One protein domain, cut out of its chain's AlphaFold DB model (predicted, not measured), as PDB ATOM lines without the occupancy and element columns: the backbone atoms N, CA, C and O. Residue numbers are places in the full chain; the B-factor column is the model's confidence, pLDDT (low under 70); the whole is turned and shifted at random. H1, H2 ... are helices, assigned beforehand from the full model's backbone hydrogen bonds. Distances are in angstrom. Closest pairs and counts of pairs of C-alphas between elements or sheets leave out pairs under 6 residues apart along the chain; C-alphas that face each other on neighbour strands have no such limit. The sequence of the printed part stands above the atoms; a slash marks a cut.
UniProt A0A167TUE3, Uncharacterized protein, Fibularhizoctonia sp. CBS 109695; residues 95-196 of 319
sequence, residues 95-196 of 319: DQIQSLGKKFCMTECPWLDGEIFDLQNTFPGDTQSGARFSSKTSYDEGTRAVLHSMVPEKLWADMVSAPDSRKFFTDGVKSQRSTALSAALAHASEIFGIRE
ATOM      1  N   ASP A  95      45.890  -0.571 -19.684       82.06
ATOM      2  CA  ASP A  95      44.644  -0.309 -18.949       82.06
ATOM      3  C   ASP A  95      44.153   1.135 -19.122       82.06
ATOM      4  O   ASP A  95      42.951   1.384 -19.265       82.06
ATOM      5  N   GLN A  96      45.078   2.100 -19.167       86.25
ATOM      6  CA  GLN A  96      44.752   3.507 -19.385       86.25
ATOM      7  C   GLN A  96      44.201   3.720 -20.798       86.25
ATOM      8  O   GLN A  96      43.138   4.325 -20.955       86.25
ATOM      9  N   ILE A  97      44.858   3.160 -21.815       87.88
ATOM     10  CA  ILE A  97      44.410   3.215 -23.212       87.88
ATOM     11  C   ILE A  97      43.039   2.540 -23.364       87.88
ATOM     12  O   ILE A  97      42.130   3.096 -23.988       87.88
ATOM     13  N   GLN A  98      42.837   1.382 -22.733       89.62
ATOM     14  CA  GLN A  98      41.544   0.700 -22.749       89.62
ATOM     15  C   GLN A  98      40.450   1.540 -22.066       89.62
ATOM     16  O   GLN A  98      39.324   1.616 -22.567       89.62
ATOM     17  N   SER A  99      40.758   2.196 -20.942       88.50
ATOM     18  CA  SER A  99      39.816   3.076 -20.237       88.50
ATOM     19  C   SER A  99      39.411   4.294 -21.077       88.50
ATOM     20  O   SER A  99      38.230   4.652 -21.108       88.50
ATOM     21  N   LEU A 100      40.351   4.873 -21.834       89.31
ATOM     22  CA  LEU A 100      40.075   5.949 -22.787       89.31
ATOM     23  C   LEU A 100      39.152   5.461 -23.905       89.31
ATOM     24  O   LEU A 100      38.179   6.144 -24.219       89.31
ATOM     25  N   GLY A 101      39.368   4.248 -24.422       89.12
ATOM     26  CA  GLY A 101      38.463   3.620 -25.388       89.12
ATOM     27  C   GLY A 101      37.034   3.470 -24.854       89.12
ATOM     28  O   GLY A 101      36.064   3.818 -25.533       89.12
ATOM     29  N   LYS A 102      36.876   3.035 -23.597       87.25
ATOM     30  CA  LYS A 102      35.555   2.967 -22.940       87.25
ATOM     31  C   LYS A 102      34.913   4.355 -22.830       87.25
ATOM     32  O   LYS A 102      33.743   4.517 -23.176       87.25
ATOM     33  N   LYS A 103      35.672   5.370 -22.401       86.19
ATOM     34  CA  LYS A 103      35.191   6.759 -22.283       86.19
ATOM     35  C   LYS A 103      34.765   7.332 -23.637       86.19
ATOM     36  O   LYS A 103      33.692   7.932 -23.733       86.19
ATOM     37  N   PHE A 104      35.556   7.093 -24.678       88.06
ATOM     38  CA  PHE A 104      35.259   7.512 -26.044       88.06
ATOM     39  C   PHE A 104      33.950   6.894 -26.553       88.06
ATOM     40  O   PHE A 104      33.092   7.595 -27.087       88.06
ATOM     41  N   CYS A 105      33.735   5.598 -26.301       83.69
ATOM     42  CA  CYS A 105      32.493   4.910 -26.658       83.69
ATOM     43  C   CYS A 105      31.247   5.535 -26.006       83.69
ATOM     44  O   CYS A 105      30.181   5.550 -26.622       83.69
ATOM     45  N   MET A 106      31.352   6.010 -24.760       78.25
ATOM     46  CA  MET A 106      30.214   6.593 -24.033       78.25
ATOM     47  C   MET A 106      29.883   8.021 -24.465       78.25
ATOM     48  O   MET A 106      28.730   8.436 -24.370       78.25
ATOM     49  N   THR A 107      30.890   8.780 -24.889       77.94
ATOM     50  CA  THR A 107      30.769  10.225 -25.131       77.94
ATOM     51  C   THR A 107      30.562  10.552 -26.605       77.94
ATOM     52  O   THR A 107      29.784  11.450 -26.924       77.94
ATOM     53  N   GLU A 108      31.183   9.784 -27.503       82.44
ATOM     54  CA  GLU A 108      31.292  10.148 -28.914       82.44
ATOM     55  C   GLU A 108      30.721   9.092 -29.853       82.44
ATOM     56  O   GLU A 108      29.610   9.252 -30.364       82.44
ATOM     57  N   CYS A 109      31.476   8.017 -30.107       79.62
ATOM     58  CA  CYS A 109      31.127   7.036 -31.124       79.62
ATOM     59  C   CYS A 109      31.355   5.598 -30.626       79.62
ATOM     60  O   CYS A 109      32.499   5.185 -30.434       79.62
ATOM     61  N   PRO A 110      30.290   4.791 -30.469       74.75
ATOM     62  CA  PRO A 110      30.415   3.388 -30.074       74.75
ATOM     63  C   PRO A 110      30.905   2.476 -31.214       74.75
ATOM     64  O   PRO A 110      31.302   1.331 -30.982       74.75
ATOM     65  N   TRP A 111      30.888   2.956 -32.460       78.62
ATOM     66  CA  TRP A 111      31.403   2.231 -33.624       78.62
ATOM     67  C   TRP A 111      32.630   2.942 -34.159       78.62
ATOM     68  O   TRP A 111      32.542   3.794 -35.037       78.62
ATOM     69  N   LEU A 112      33.767   2.582 -33.581       81.50
ATOM     70  CA  LEU A 112      35.060   3.044 -34.042       81.50
ATOM     71  C   LEU A 112      35.604   2.098 -35.110       81.50
ATOM     72  O   LEU A 112      35.612   0.881 -34.907       81.50
ATOM     73  N   ASP A 113      36.048   2.676 -36.220       78.12
ATOM     74  CA  ASP A 113      36.850   1.980 -37.220       78.12
ATOM     75  C   ASP A 113      38.334   2.110 -36.859       78.12
ATOM     76  O   ASP A 113      38.770   3.181 -36.444       78.12
ATOM     77  N   GLY A 114      39.106   1.032 -37.000       74.06
ATOM     78  CA  GLY A 114      40.535   1.027 -36.676       74.06
ATOM     79  C   GLY A 114      41.364   1.901 -37.618       74.06
ATOM     80  O   GLY A 114      42.401   2.416 -37.212       74.06
ATOM     81  N   GLU A 115      40.884   2.135 -38.840       80.81
ATOM     82  CA  GLU A 115      41.560   2.990 -39.828       80.81
ATOM     83  C   GLU A 115      41.595   4.469 -39.407       80.81
ATOM     84  O   GLU A 115      42.390   5.253 -39.919       80.81
ATOM     85  N   ILE A 116      40.767   4.877 -38.436       80.75
ATOM     86  CA  ILE A 116      40.685   6.274 -37.992       80.75
ATOM     87  C   ILE A 116      41.989   6.789 -37.365       80.75
ATOM     88  O   ILE A 116      42.209   7.998 -37.361       80.75
ATOM     89  N   PHE A 117      42.833   5.891 -36.839       81.44
ATOM     90  CA  PHE A 117      44.095   6.236 -36.175       81.44
ATOM     91  C   PHE A 117      45.211   6.604 -37.156       81.44
ATOM     92  O   PHE A 117      46.158   7.280 -36.766       81.44
ATOM     93  N   ASP A 118      45.102   6.179 -38.417       81.38
ATOM     94  CA  ASP A 118      46.100   6.455 -39.461       81.38
ATOM     95  C   ASP A 118      45.845   7.777 -40.192       81.38
ATOM     96  O   ASP A 118      46.679   8.262 -40.957       81.38
ATOM     97  N   LEU A 119      44.674   8.369 -39.976       79.31
ATOM     98  CA  LEU A 119      44.234   9.552 -40.690       79.31
ATOM     99  C   LEU A 119      44.635  10.813 -39.923       79.31
ATOM    100  O   LEU A 119      44.502  10.890 -38.705       79.31
ATOM    101  N   GLN A 120      45.074  11.841 -40.647       79.50
ATOM    102  CA  GLN A 120      45.381  13.134 -40.037       79.50
ATOM    103  C   GLN A 120      44.114  13.833 -39.528       79.50
ATOM    104  O   GLN A 120      43.019  13.674 -40.087       79.50
ATOM    105  N   ASN A 121      44.271  14.647 -38.484       80.00
ATOM    106  CA  ASN A 121      43.226  15.557 -38.041       80.00
ATOM    107  C   ASN A 121      43.130  16.749 -39.000       80.00
ATOM    108  O   ASN A 121      44.017  17.597 -39.031       80.00
ATOM    109  N   THR A 122      42.051  16.808 -39.775       81.38
ATOM    110  CA  THR A 122      41.820  17.853 -40.781       81.38
ATOM    111  C   THR A 122      40.589  18.703 -40.485       81.38
ATOM    112  O   THR A 122      40.229  19.538 -41.309       81.38
ATOM    113  N   PHE A 123      39.922  18.504 -39.340       82.25
ATOM    114  CA  PHE A 123      38.682  19.216 -39.041       82.25
ATOM    115  C   PHE A 123      38.974  20.691 -38.703       82.25
ATOM    116  O   PHE A 123      39.649  20.961 -37.709       82.25
ATOM    117  N   PRO A 124      38.470  21.660 -39.489       73.12
ATOM    118  CA  PRO A 124      38.896  23.059 -39.393       73.12
ATOM    119  C   PRO A 124      38.161  23.881 -38.317       73.12
ATOM    120  O   PRO A 124      38.385  25.084 -38.219       73.12
ATOM    121  N   GLY A 125      37.256  23.278 -37.536       76.38
ATOM    122  CA  GLY A 125      36.385  23.991 -36.595       76.38
ATOM    123  C   GLY A 125      36.374  23.415 -35.181       76.38
ATOM    124  O   GLY A 125      37.028  22.420 -34.882       76.38
ATOM    125  N   ASP A 126      35.576  24.029 -34.305       80.62
ATOM    126  CA  ASP A 126      35.338  23.495 -32.963       80.62
ATOM    127  C   ASP A 126      34.575  22.162 -33.044       80.62
ATOM    128  O   ASP A 126      33.526  22.055 -33.691       80.62
ATOM    129  N   THR A 127      35.099  21.147 -32.359       79.81
ATOM    130  CA  THR A 127      34.524  19.797 -32.259       79.81
ATOM    131  C   THR A 127      33.133  19.760 -31.623       79.81
ATOM    132  O   THR A 127      32.384  18.805 -31.857       79.81
ATOM    133  N   GLN A 128      32.770  20.799 -30.862       78.06
ATOM    134  CA  GLN A 128      31.439  20.975 -30.271       78.06
ATOM    135  C   GLN A 128      30.474  21.753 -31.177       78.06
ATOM    136  O   GLN A 128      29.279  21.833 -30.887       78.06
ATOM    137  N   SER A 129      30.952  22.309 -32.292       80.31
ATOM    138  CA  SER A 129      30.109  23.089 -33.197       80.31
ATOM    139  C   SER A 129      29.118  22.215 -33.970       80.31
ATOM    140  O   SER A 129      29.399  21.076 -34.356       80.31
ATOM    141  N   GLY A 130      27.957  22.793 -34.298       76.56
ATOM    142  CA  GLY A 130      26.962  22.152 -35.163       76.56
ATOM    143  C   GLY A 130      27.495  21.795 -36.560       76.56
ATOM    144  O   GLY A 130      26.969  20.882 -37.197       76.56
ATOM    145  N   ALA A 131      28.574  22.450 -37.016       76.75
ATOM    146  CA  ALA A 131      29.215  22.187 -38.305       76.75
ATOM    147  C   ALA A 131      29.709  20.736 -38.431       76.75
ATOM    148  O   ALA A 131      29.674  20.169 -39.526       76.75
ATOM    149  N   ARG A 132      30.061  20.098 -37.308       78.12
ATOM    150  CA  ARG A 132      30.408  18.673 -37.240       78.12
ATOM    151  C   ARG A 132      29.299  17.759 -37.767       78.12
ATOM    152  O   ARG A 132      29.586  16.697 -38.300       78.12
ATOM    153  N   PHE A 133      28.033  18.156 -37.666       81.38
ATOM    154  CA  PHE A 133      26.891  17.326 -38.068       81.38
ATOM    155  C   PHE A 133      26.317  17.706 -39.441       81.38
ATOM    156  O   PHE A 133      25.270  17.190 -39.833       81.38
ATOM    157  N   SER A 134      26.985  18.605 -40.171       79.62
ATOM    158  CA  SER A 134      26.525  19.123 -41.470       79.62
ATOM    159  C   SER A 134      26.555  18.078 -42.588       79.62
ATOM    160  O   SER A 134      25.688  18.068 -43.462       79.62
ATOM    161  N   SER A 135      27.536  17.179 -42.559       79.56
ATOM    162  CA  SER A 135      27.690  16.090 -43.515       79.56
ATOM    163  C   SER A 135      28.332  14.887 -42.836       79.56
ATOM    164  O   SER A 135      28.898  14.992 -41.749       79.56
ATOM    165  N   LYS A 136      28.260  13.726 -43.489       78.12
ATOM    166  CA  LYS A 136      28.944  12.529 -42.996       78.12
ATOM    167  C   LYS A 136      30.460  12.723 -42.929       78.12
ATOM    168  O   LYS A 136      31.062  12.331 -41.942       78.12
ATOM    169  N   THR A 137      31.051  13.358 -43.939       83.44
ATOM    170  CA  THR A 137      32.490  13.640 -43.959       83.44
ATOM    171  C   THR A 137      32.878  14.530 -42.781       83.44
ATOM    172  O   THR A 137      33.762  14.168 -42.015       83.44
ATOM    173  N   SER A 138      32.131  15.618 -42.554       79.19
ATOM    174  CA  SER A 138      32.336  16.512 -41.405       79.19
ATOM    175  C   SER A 138      32.159  15.792 -40.062       79.19
ATOM    176  O   SER A 138      32.833  16.120 -39.088       79.19
ATOM    177  N   TYR A 139      31.259  14.803 -39.993       82.00
ATOM    178  CA  TYR A 139      31.038  14.001 -38.790       82.00
ATOM    179  C   TYR A 139      32.206  13.058 -38.510       82.00
ATOM    180  O   TYR A 139      32.646  12.962 -37.362       82.00
ATOM    181  N   ASP A 140      32.710  12.379 -39.539       82.62
ATOM    182  CA  ASP A 140      33.846  11.463 -39.433       82.62
ATOM    183  C   ASP A 140      35.125  12.246 -39.069       82.62
ATOM    184  O   ASP A 140      35.848  11.864 -38.147       82.62
ATOM    185  N   GLU A 141      35.349  13.400 -39.704       85.56
ATOM    186  CA  GLU A 141      36.443  14.327 -39.384       85.56
ATOM    187  C   GLU A 141      36.328  14.893 -37.967       85.56
ATOM    188  O   GLU A 141      37.291  14.846 -37.206       85.56
ATOM    189  N   GLY A 142      35.148  15.370 -37.565       85.31
ATOM    190  CA  GLY A 142      34.943  15.888 -36.213       85.31
ATOM    191  C   GLY A 142      35.065  14.800 -35.145       85.31
ATOM    192  O   GLY A 142      35.584  15.051 -34.063       85.31
ATOM    193  N   THR A 143      34.653  13.564 -35.441       84.31
ATOM    194  CA  THR A 143      34.851  12.414 -34.541       84.31
ATOM    195  C   THR A 143      36.334  12.086 -34.377       84.31
ATOM    196  O   THR A 143      36.779  11.815 -33.262       84.31
ATOM    197  N   ARG A 144      37.118  12.181 -35.456       87.69
ATOM    198  CA  ARG A 144      38.579  12.058 -35.404       87.69
ATOM    199  C   ARG A 144      39.217  13.195 -34.605       87.69
ATOM    200  O   ARG A 144      40.083  12.937 -33.778       87.69
ATOM    201  N   ALA A 145      38.759  14.429 -34.788       87.56
ATOM    202  CA  ALA A 145      39.247  15.572 -34.023       87.56
ATOM    203  C   ALA A 145      39.001  15.401 -32.515       87.56
ATOM    204  O   ALA A 145      39.903  15.643 -31.713       87.56
ATOM    205  N   VAL A 146      37.825  14.892 -32.115       87.56
ATOM    206  CA  VAL A 146      37.574  14.569 -30.701       87.56
ATOM    207  C   VAL A 146      38.493  13.453 -30.215       87.56
ATOM    208  O   VAL A 146      39.029  13.541 -29.113       87.56
ATOM    209  N   LEU A 147      38.718  12.425 -31.030       88.62
ATOM    210  CA  LEU A 147      39.620  11.329 -30.688       88.62
ATOM    211  C   LEU A 147      41.051  11.833 -30.409       88.62
ATOM    212  O   LEU A 147      41.608  11.495 -29.365       88.62
ATOM    213  N   HIS A 148      41.589  12.714 -31.261       86.62
ATOM    214  CA  HIS A 148      42.878  13.386 -31.032       86.62
ATOM    215  C   HIS A 148      42.883  14.266 -29.776       86.62
ATOM    216  O   HIS A 148      43.907  14.367 -29.112       86.62
ATOM    217  N   SER A 149      41.759  14.906 -29.435       86.19
ATOM    218  CA  SER A 149      41.663  15.727 -28.218       86.19
ATOM    219  C   SER A 149      41.561  14.895 -26.933       86.19
ATOM    220  O   SER A 149      42.008  15.324 -25.871       86.19
ATOM    221  N   MET A 150      40.951  13.707 -27.009       86.06
ATOM    222  CA  MET A 150      40.690  12.853 -25.849       86.06
ATOM    223  C   MET A 150      41.904  12.001 -25.477       86.06
ATOM    224  O   MET A 150      42.095  11.699 -24.297       86.06
ATOM    225  N   VAL A 151      42.692  11.578 -26.462       86.00
ATOM    226  CA  VAL A 151      43.882  10.760 -26.239       86.00
ATOM    227  C   VAL A 151      45.090  11.681 -26.045       86.00
ATOM    228  O   VAL A 151      45.415  12.443 -26.951       86.00
ATOM    229  N   PRO A 152      45.781  11.618 -24.892       83.75
ATOM    230  CA  PRO A 152      47.009  12.373 -24.679       83.75
ATOM    231  C   PRO A 152      48.035  12.112 -25.783       83.75
ATOM    232  O   PRO A 152      48.247  10.964 -26.168       83.75
ATOM    233  N   GLU A 153      48.731  13.157 -26.230       81.69
ATOM    234  CA  GLU A 153      49.680  13.095 -27.354       81.69
ATOM    235  C   GLU A 153      50.752  12.002 -27.188       81.69
ATOM    236  O   GLU A 153      51.080  11.298 -28.139       81.69
ATOM    237  N   LYS A 154      51.216  11.782 -25.950       80.88
ATOM    238  CA  LYS A 154      52.157  10.700 -25.609       80.88
ATOM    239  C   LYS A 154      51.615   9.317 -25.987       80.88
ATOM    240  O   LYS A 154      52.314   8.539 -26.617       80.88
ATOM    241  N   LEU A 155      50.350   9.053 -25.659       80.88
ATOM    242  CA  LEU A 155      49.678   7.791 -25.980       80.88
ATOM    243  C   LEU A 155      49.274   7.724 -27.457       80.88
ATOM    244  O   LEU A 155      49.163   6.635 -28.011       80.88
ATOM    245  N   TRP A 156      49.070   8.872 -28.111       83.62
ATOM    246  CA  TRP A 156      48.795   8.916 -29.546       83.62
ATOM    247  C   TRP A 156      49.969   8.374 -30.359       83.62
ATOM    248  O   TRP A 156      49.768   7.554 -31.253       83.62
ATOM    249  N   ALA A 157      51.198   8.779 -30.022       81.56
ATOM    250  CA  ALA A 157      52.407   8.268 -30.664       81.56
ATOM    251  C   ALA A 157      52.537   6.743 -30.507       81.56
ATOM    252  O   ALA A 157      52.822   6.040 -31.482       81.56
ATOM    253  N   ASP A 158      52.242   6.222 -29.314       80.50
ATOM    254  CA  ASP A 158      52.236   4.781 -29.039       80.50
ATOM    255  C   ASP A 158      51.143   4.057 -29.825       80.50
ATOM    256  O   ASP A 158      51.363   2.971 -30.349       80.50
ATOM    257  N   MET A 159      49.960   4.656 -29.967       80.44
ATOM    258  CA  MET A 159      48.893   4.089 -30.787       80.44
ATOM    259  C   MET A 159      49.253   4.095 -32.270       80.44
ATOM    260  O   MET A 159      48.965   3.124 -32.956       80.44
ATOM    261  N   VAL A 160      49.910   5.130 -32.791       82.00
ATOM    262  CA  VAL A 160      50.326   5.153 -34.201       82.00
ATOM    263  C   VAL A 160      51.437   4.132 -34.464       82.00
ATOM    264  O   VAL A 160      51.373   3.430 -35.471       82.00
ATOM    265  N   SER A 161      52.415   4.012 -33.563       80.44
ATOM    266  CA  SER A 161      53.603   3.166 -33.749       80.44
ATOM    267  C   SER A 161      53.407   1.695 -33.364       80.44
ATOM    268  O   SER A 161      54.000   0.825 -34.003       80.44
ATOM    269  N   ALA A 162      52.571   1.394 -32.366       82.06
ATOM    270  CA  ALA A 162      52.364   0.047 -31.840       82.06
ATOM    271  C   ALA A 162      50.927  -0.456 -32.112       82.06
ATOM    272  O   ALA A 162      49.958   0.045 -31.527       82.06
ATOM    273  N   PRO A 163      50.752  -1.500 -32.948       81.81
ATOM    274  CA  PRO A 163      49.436  -2.072 -33.248       81.81
ATOM    275  C   PRO A 163      48.678  -2.576 -32.010       81.81
ATOM    276  O   PRO A 163      47.450  -2.468 -31.945       81.81
ATOM    277  N   ASP A 164      49.398  -3.084 -31.007       84.19
ATOM    278  CA  ASP A 164      48.804  -3.587 -29.765       84.19
ATOM    279  C   ASP A 164      48.128  -2.470 -28.956       84.19
ATOM    280  O   ASP A 164      47.025  -2.661 -28.439       84.19
ATOM    281  N   SER A 165      48.707  -1.268 -28.931       83.62
ATOM    282  CA  SER A 165      48.109  -0.085 -28.300       83.62
ATOM    283  C   SER A 165      46.774   0.290 -28.950       83.62
ATOM    284  O   SER A 165      45.779   0.525 -28.256       83.62
ATOM    285  N   ARG A 166      46.687   0.255 -30.291       87.38
ATOM    286  CA  ARG A 166      45.412   0.468 -31.014       87.38
ATOM    287  C   ARG A 166      44.380  -0.586 -30.647       87.38
ATOM    288  O   ARG A 166      43.192  -0.278 -30.489       87.38
ATOM    289  N   LYS A 167      44.828  -1.835 -30.515       88.06
ATOM    290  CA  LYS A 167      43.974  -2.959 -30.147       88.06
ATOM    291  C   LYS A 167      43.391  -2.761 -28.749       88.06
ATOM    292  O   LYS A 167      42.178  -2.880 -28.613       88.06
ATOM    293  N   PHE A 168      44.184  -2.345 -27.760       89.00
ATOM    294  CA  PHE A 168      43.680  -2.042 -26.413       89.00
ATOM    295  C   PHE A 168      42.584  -0.978 -26.409       89.00
ATOM    296  O   PHE A 168      41.540  -1.166 -25.777       89.00
ATOM    297  N   PHE A 169      42.779   0.113 -27.152       90.50
ATOM    298  CA  PHE A 169      41.770   1.166 -27.261       90.50
ATOM    299  C   PHE A 169      40.486   0.634 -27.906       90.50
ATOM    300  O   PHE A 169      39.381   0.811 -27.387       90.50
ATOM    301  N   THR A 170      40.640  -0.064 -29.033       89.81
ATOM    302  CA  THR A 170      39.528  -0.627 -29.805       89.81
ATOM    303  C   THR A 170      38.759  -1.676 -29.000       89.81
ATOM    304  O   THR A 170      37.528  -1.721 -29.052       89.81
ATOM    305  N   ASP A 171      39.455  -2.492 -28.214       90.19
ATOM    306  CA  ASP A 171      38.857  -3.481 -27.320       90.19
ATOM    307  C   ASP A 171      38.104  -2.804 -26.172       90.19
ATOM    308  O   ASP A 171      37.006  -3.240 -25.821       90.19
ATOM    309  N   GLY A 172      38.612  -1.680 -25.657       88.50
ATOM    310  CA  GLY A 172      37.886  -0.817 -24.722       88.50
ATOM    311  C   GLY A 172      36.559  -0.314 -25.298       88.50
ATOM    312  O   GLY A 172      35.513  -0.466 -24.660       88.50
ATOM    313  N   VAL A 173      36.571   0.201 -26.533       87.75
ATOM    314  CA  VAL A 173      35.355   0.647 -27.242       87.75
ATOM    315  C   VAL A 173      34.374  -0.511 -27.434       87.75
ATOM    316  O   VAL A 173      33.193  -0.394 -27.100       87.75
ATOM    317  N   LYS A 174      34.847  -1.654 -27.948       86.75
ATOM    318  CA  LYS A 174      34.014  -2.842 -28.196       86.75
ATOM    319  C   LYS A 174      33.402  -3.382 -26.907       86.75
ATOM    320  O   LYS A 174      32.217  -3.707 -26.899       86.75
ATOM    321  N   SER A 175      34.189  -3.462 -25.836       86.75
ATOM    322  CA  SER A 175      33.737  -3.906 -24.518       86.75
ATOM    323  C   SER A 175      32.607  -3.016 -24.009       86.75
ATOM    324  O   SER A 175      31.527  -3.525 -23.705       86.75
ATOM    325  N   GLN A 176      32.804  -1.694 -24.016       86.25
ATOM    326  CA  GLN A 176      31.788  -0.754 -23.548       86.25
ATOM    327  C   GLN A 176      30.521  -0.790 -24.408       86.25
ATOM    328  O   GLN A 176      29.412  -0.770 -23.873       86.25
ATOM    329  N   ARG A 177      30.669  -0.892 -25.734       83.31
ATOM    330  CA  ARG A 177      29.537  -1.047 -26.652       83.31
ATOM    331  C   ARG A 177      28.726  -2.296 -26.324       83.31
ATOM    332  O   ARG A 177      27.504  -2.213 -26.257       83.31
ATOM    333  N   SER A 178      29.385  -3.437 -26.130       76.56
ATOM    334  CA  SER A 178      28.711  -4.691 -25.781       76.56
ATOM    335  C   SER A 178      27.964  -4.568 -24.454       76.56
ATOM    336  O   SER A 178      26.797  -4.937 -24.387       76.56
ATOM    337  N   THR A 179      28.579  -3.969 -23.429       77.12
ATOM    338  CA  THR A 179      27.913  -3.714 -22.142       77.12
ATOM    339  C   THR A 179      26.691  -2.809 -22.301       77.12
ATOM    340  O   THR A 179      25.628  -3.123 -21.771       77.12
ATOM    341  N   ALA A 180      26.811  -1.720 -23.063       73.56
ATOM    342  CA  ALA A 180      25.700  -0.805 -23.318       73.56
ATOM    343  C   ALA A 180      24.555  -1.483 -24.088       73.56
ATOM    344  O   ALA A 180      23.389  -1.279 -23.758       73.56
ATOM    345  N   LEU A 181      24.878  -2.321 -25.076       74.00
ATOM    346  CA  LEU A 181      23.906  -3.121 -25.823       74.00
ATOM    347  C   LEU A 181      23.174  -4.115 -24.923       74.00
ATOM    348  O   LEU A 181      21.949  -4.180 -24.963       74.00
ATOM    349  N   SER A 182      23.904  -4.862 -24.095       71.38
ATOM    350  CA  SER A 182      23.309  -5.810 -23.152       71.38
ATOM    351  C   SER A 182      22.398  -5.111 -22.144       71.38
ATOM    352  O   SER A 182      21.301  -5.597 -21.890       71.38
ATOM    353  N   ALA A 183      22.805  -3.950 -21.624       71.06
ATOM    354  CA  ALA A 183      21.968  -3.153 -20.731       71.06
ATOM    355  C   ALA A 183      20.706  -2.633 -21.443       71.06
ATOM    356  O   ALA A 183      19.607  -2.739 -20.907       71.06
ATOM    357  N   ALA A 184      20.837  -2.127 -22.672       66.19
ATOM    358  CA  ALA A 184      19.692  -1.664 -23.455       66.19
ATOM    359  C   ALA A 184      18.704  -2.795 -23.774       66.19
ATOM    360  O   ALA A 184      17.499  -2.563 -23.776       66.19
ATOM    361  N   LEU A 185      19.199  -4.012 -24.023       65.69
ATOM    362  CA  LEU A 185      18.363  -5.197 -24.221       65.69
ATOM    363  C   LEU A 185      17.660  -5.624 -22.928       65.69
ATOM    364  O   LEU A 185      16.472  -5.923 -22.966       65.69
ATOM    365  N   ALA A 186      18.366  -5.612 -21.793       67.06
ATOM    366  CA  ALA A 186      17.794  -5.966 -20.492       67.06
ATOM    367  C   ALA A 186      16.668  -5.008 -20.067       67.06
ATOM    368  O   ALA A 186      15.669  -5.446 -19.510       67.06
ATOM    369  N   HIS A 187      16.801  -3.720 -20.394       63.94
ATOM    370  CA  HIS A 187      15.804  -2.688 -20.095       63.94
ATOM    371  C   HIS A 187      14.916  -2.337 -21.297       63.94
ATOM    372  O   HIS A 187      14.260  -1.296 -21.304       63.94
ATOM    373  N   ALA A 188      14.890  -3.167 -22.345       60.06
ATOM    374  CA  ALA A 188      14.159  -2.852 -23.569       60.06
ATOM    375  C   ALA A 188      12.655  -2.665 -23.310       60.06
ATOM    376  O   ALA A 188      12.052  -1.744 -23.853       60.06
ATOM    377  N   SER A 189      12.052  -3.484 -22.449       57.81
ATOM    378  CA  SER A 189      10.639  -3.368 -22.067       57.81
ATOM    379  C   SER A 189      10.312  -2.002 -21.451       57.81
ATOM    380  O   SER A 189       9.339  -1.358 -21.840       57.81
ATOM    381  N   GLU A 190      11.170  -1.514 -20.556       62.41
ATOM    382  CA  GLU A 190      11.038  -0.207 -19.901       62.41
ATOM    383  C   GLU A 190      11.316   0.959 -20.863       62.41
ATOM    384  O   GLU A 190      10.624   1.976 -20.831       62.41
ATOM    385  N   ILE A 191      12.317   0.815 -21.737       59.09
ATOM    386  CA  ILE A 191      12.736   1.841 -22.704       59.09
ATOM    387  C   ILE A 191      11.696   2.020 -23.813       59.09
ATOM    388  O   ILE A 191      11.399   3.147 -24.213       59.09
ATOM    389  N   PHE A 192      11.180   0.913 -24.341       59.28
ATOM    390  CA  PHE A 192      10.258   0.905 -25.474       59.28
ATOM    391  C   PHE A 192       8.788   0.854 -25.043       59.28
ATOM    392  O   PHE A 192       7.911   0.948 -25.899       59.28
ATOM    393  N   GLY A 193       8.504   0.726 -23.741       53.66
ATOM    394  CA  GLY A 193       7.143   0.597 -23.215       53.66
ATOM    395  C   GLY A 193       6.457  -0.713 -23.616       53.66
ATOM    396  O   GLY A 193       5.231  -0.793 -23.590       53.66
ATOM    397  N   ILE A 194       7.232  -1.727 -24.010       53.16
ATOM    398  CA  ILE A 194       6.719  -3.033 -24.429       53.16
ATOM    399  C   ILE A 194       6.612  -3.896 -23.173       53.16
ATOM    400  O   ILE A 194       7.618  -4.294 -22.587       53.16
ATOM    401  N   ARG A 195       5.381  -4.139 -22.725       45.88
ATOM    402  CA  ARG A 195       5.082  -4.978 -21.561       45.88
ATOM    403  C   ARG A 195       5.526  -6.423 -21.846       45.88
ATOM    404  O   ARG A 195       5.378  -6.893 -22.969       45.88
ATOM    405  N   GLU A 196       6.047  -7.116 -20.831       47.34
ATOM    406  CA  GLU A 196       6.751  -8.421 -20.897       47.34
ATOM    407  C   GLU A 196       6.022  -9.583 -21.608       47.34
ATOM    408  O   GLU A 196       6.613 -10.642 -21.807       47.34
TER     409      GLU A 196
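What this domain is: This is residues 95 to 196 of the 319 residues of an uncharacterized protein of Fibularhizoctonia sp. CBS 109695 (UniProt A0A167TUE3). A long helix, H6, makes the longest axis, and H1 crosses it near its first half; H5 makes a corner with the beginning of H6, and H4 leads away from this group to the small helix H3, giving an L-like outline. The last turns of H6, H7 and residues 193 to 196 reach away from the body at the other end. The printed part has 102 residues with seven named helices, H1 to H7 in that order, and no named strand; its class is all helix. It is only just loose, close to compact, with a radius of gyration of the C-alphas of 15.6 A, and flat, spanning 49 by 34 by 18 A.

Where its parts are: H1, residues 95 to 107, begins at C-alpha 95 at (44.644, -0.309, -18.949) and is 18.5 A long from first to last C-alpha. H2, residues 114 to 117, measures 6.3 A, and H3, residues 130 to 133, measures 5.6 A. H4, residues 136 to 150, is 20.8 A long and ends at C-alpha 150 at (40.690, 12.853, -25.849). H5, residues 153 to 161, measures 12.4 A. H6, residues 163 to 186, is the longest at 34.3 A. H7, residues 188 to 192, measures 5.7 A and ends at C-alpha 192 at (10.258, 0.905, -25.474).

How they stand to each other: H6 is the hub, touching three helices. H1 touches it at a steep tilt of 46 degrees, the same way; their closest C-alphas, of Gln 98 and Gly 172, are 4.4 A apart. H5 and H6 touch only at the corner, about perpendicular at 77 degrees, with the C-alphas of Met 159 and Ser 165 closest at 4.9 A. H2 and H6 only just touch, with 3 pairs of C-alphas within 8 A, the closest being Gly 114 and Thr 170 at 7.1 A. H1 and H4 only just touch, also with 3 pairs, at a steep tilt of 40 degrees, opposite ways; the C-alphas of Phe 104 and Leu 147 are closest at 7.4 A. H3 and H4 touch only at the corner, the C-alphas of Arg 132 and Tyr 139 being closest at 5.0 A. H7 is close to H6 but not clearly touching, with the C-alphas of Ala 184 and Ile 191 closest at 7.8 A. H4 and H6 are apart. Every O i to N i+4 pair is within hydrogen-bond range in H1, H4, H6 and H7, and 4 of 5 in H5; H2 and H3 are too short for such a pair.

The domain as a whole: The C-alphas farthest apart, of Ser 161 and Arg 195, are 50.7 A from each other. The printed part has no cut. The link from H2 to H3, residues 118 to 129, is long. The mean pLDDT of the printed part is 79.4, and residues 184 to 196 are under 70.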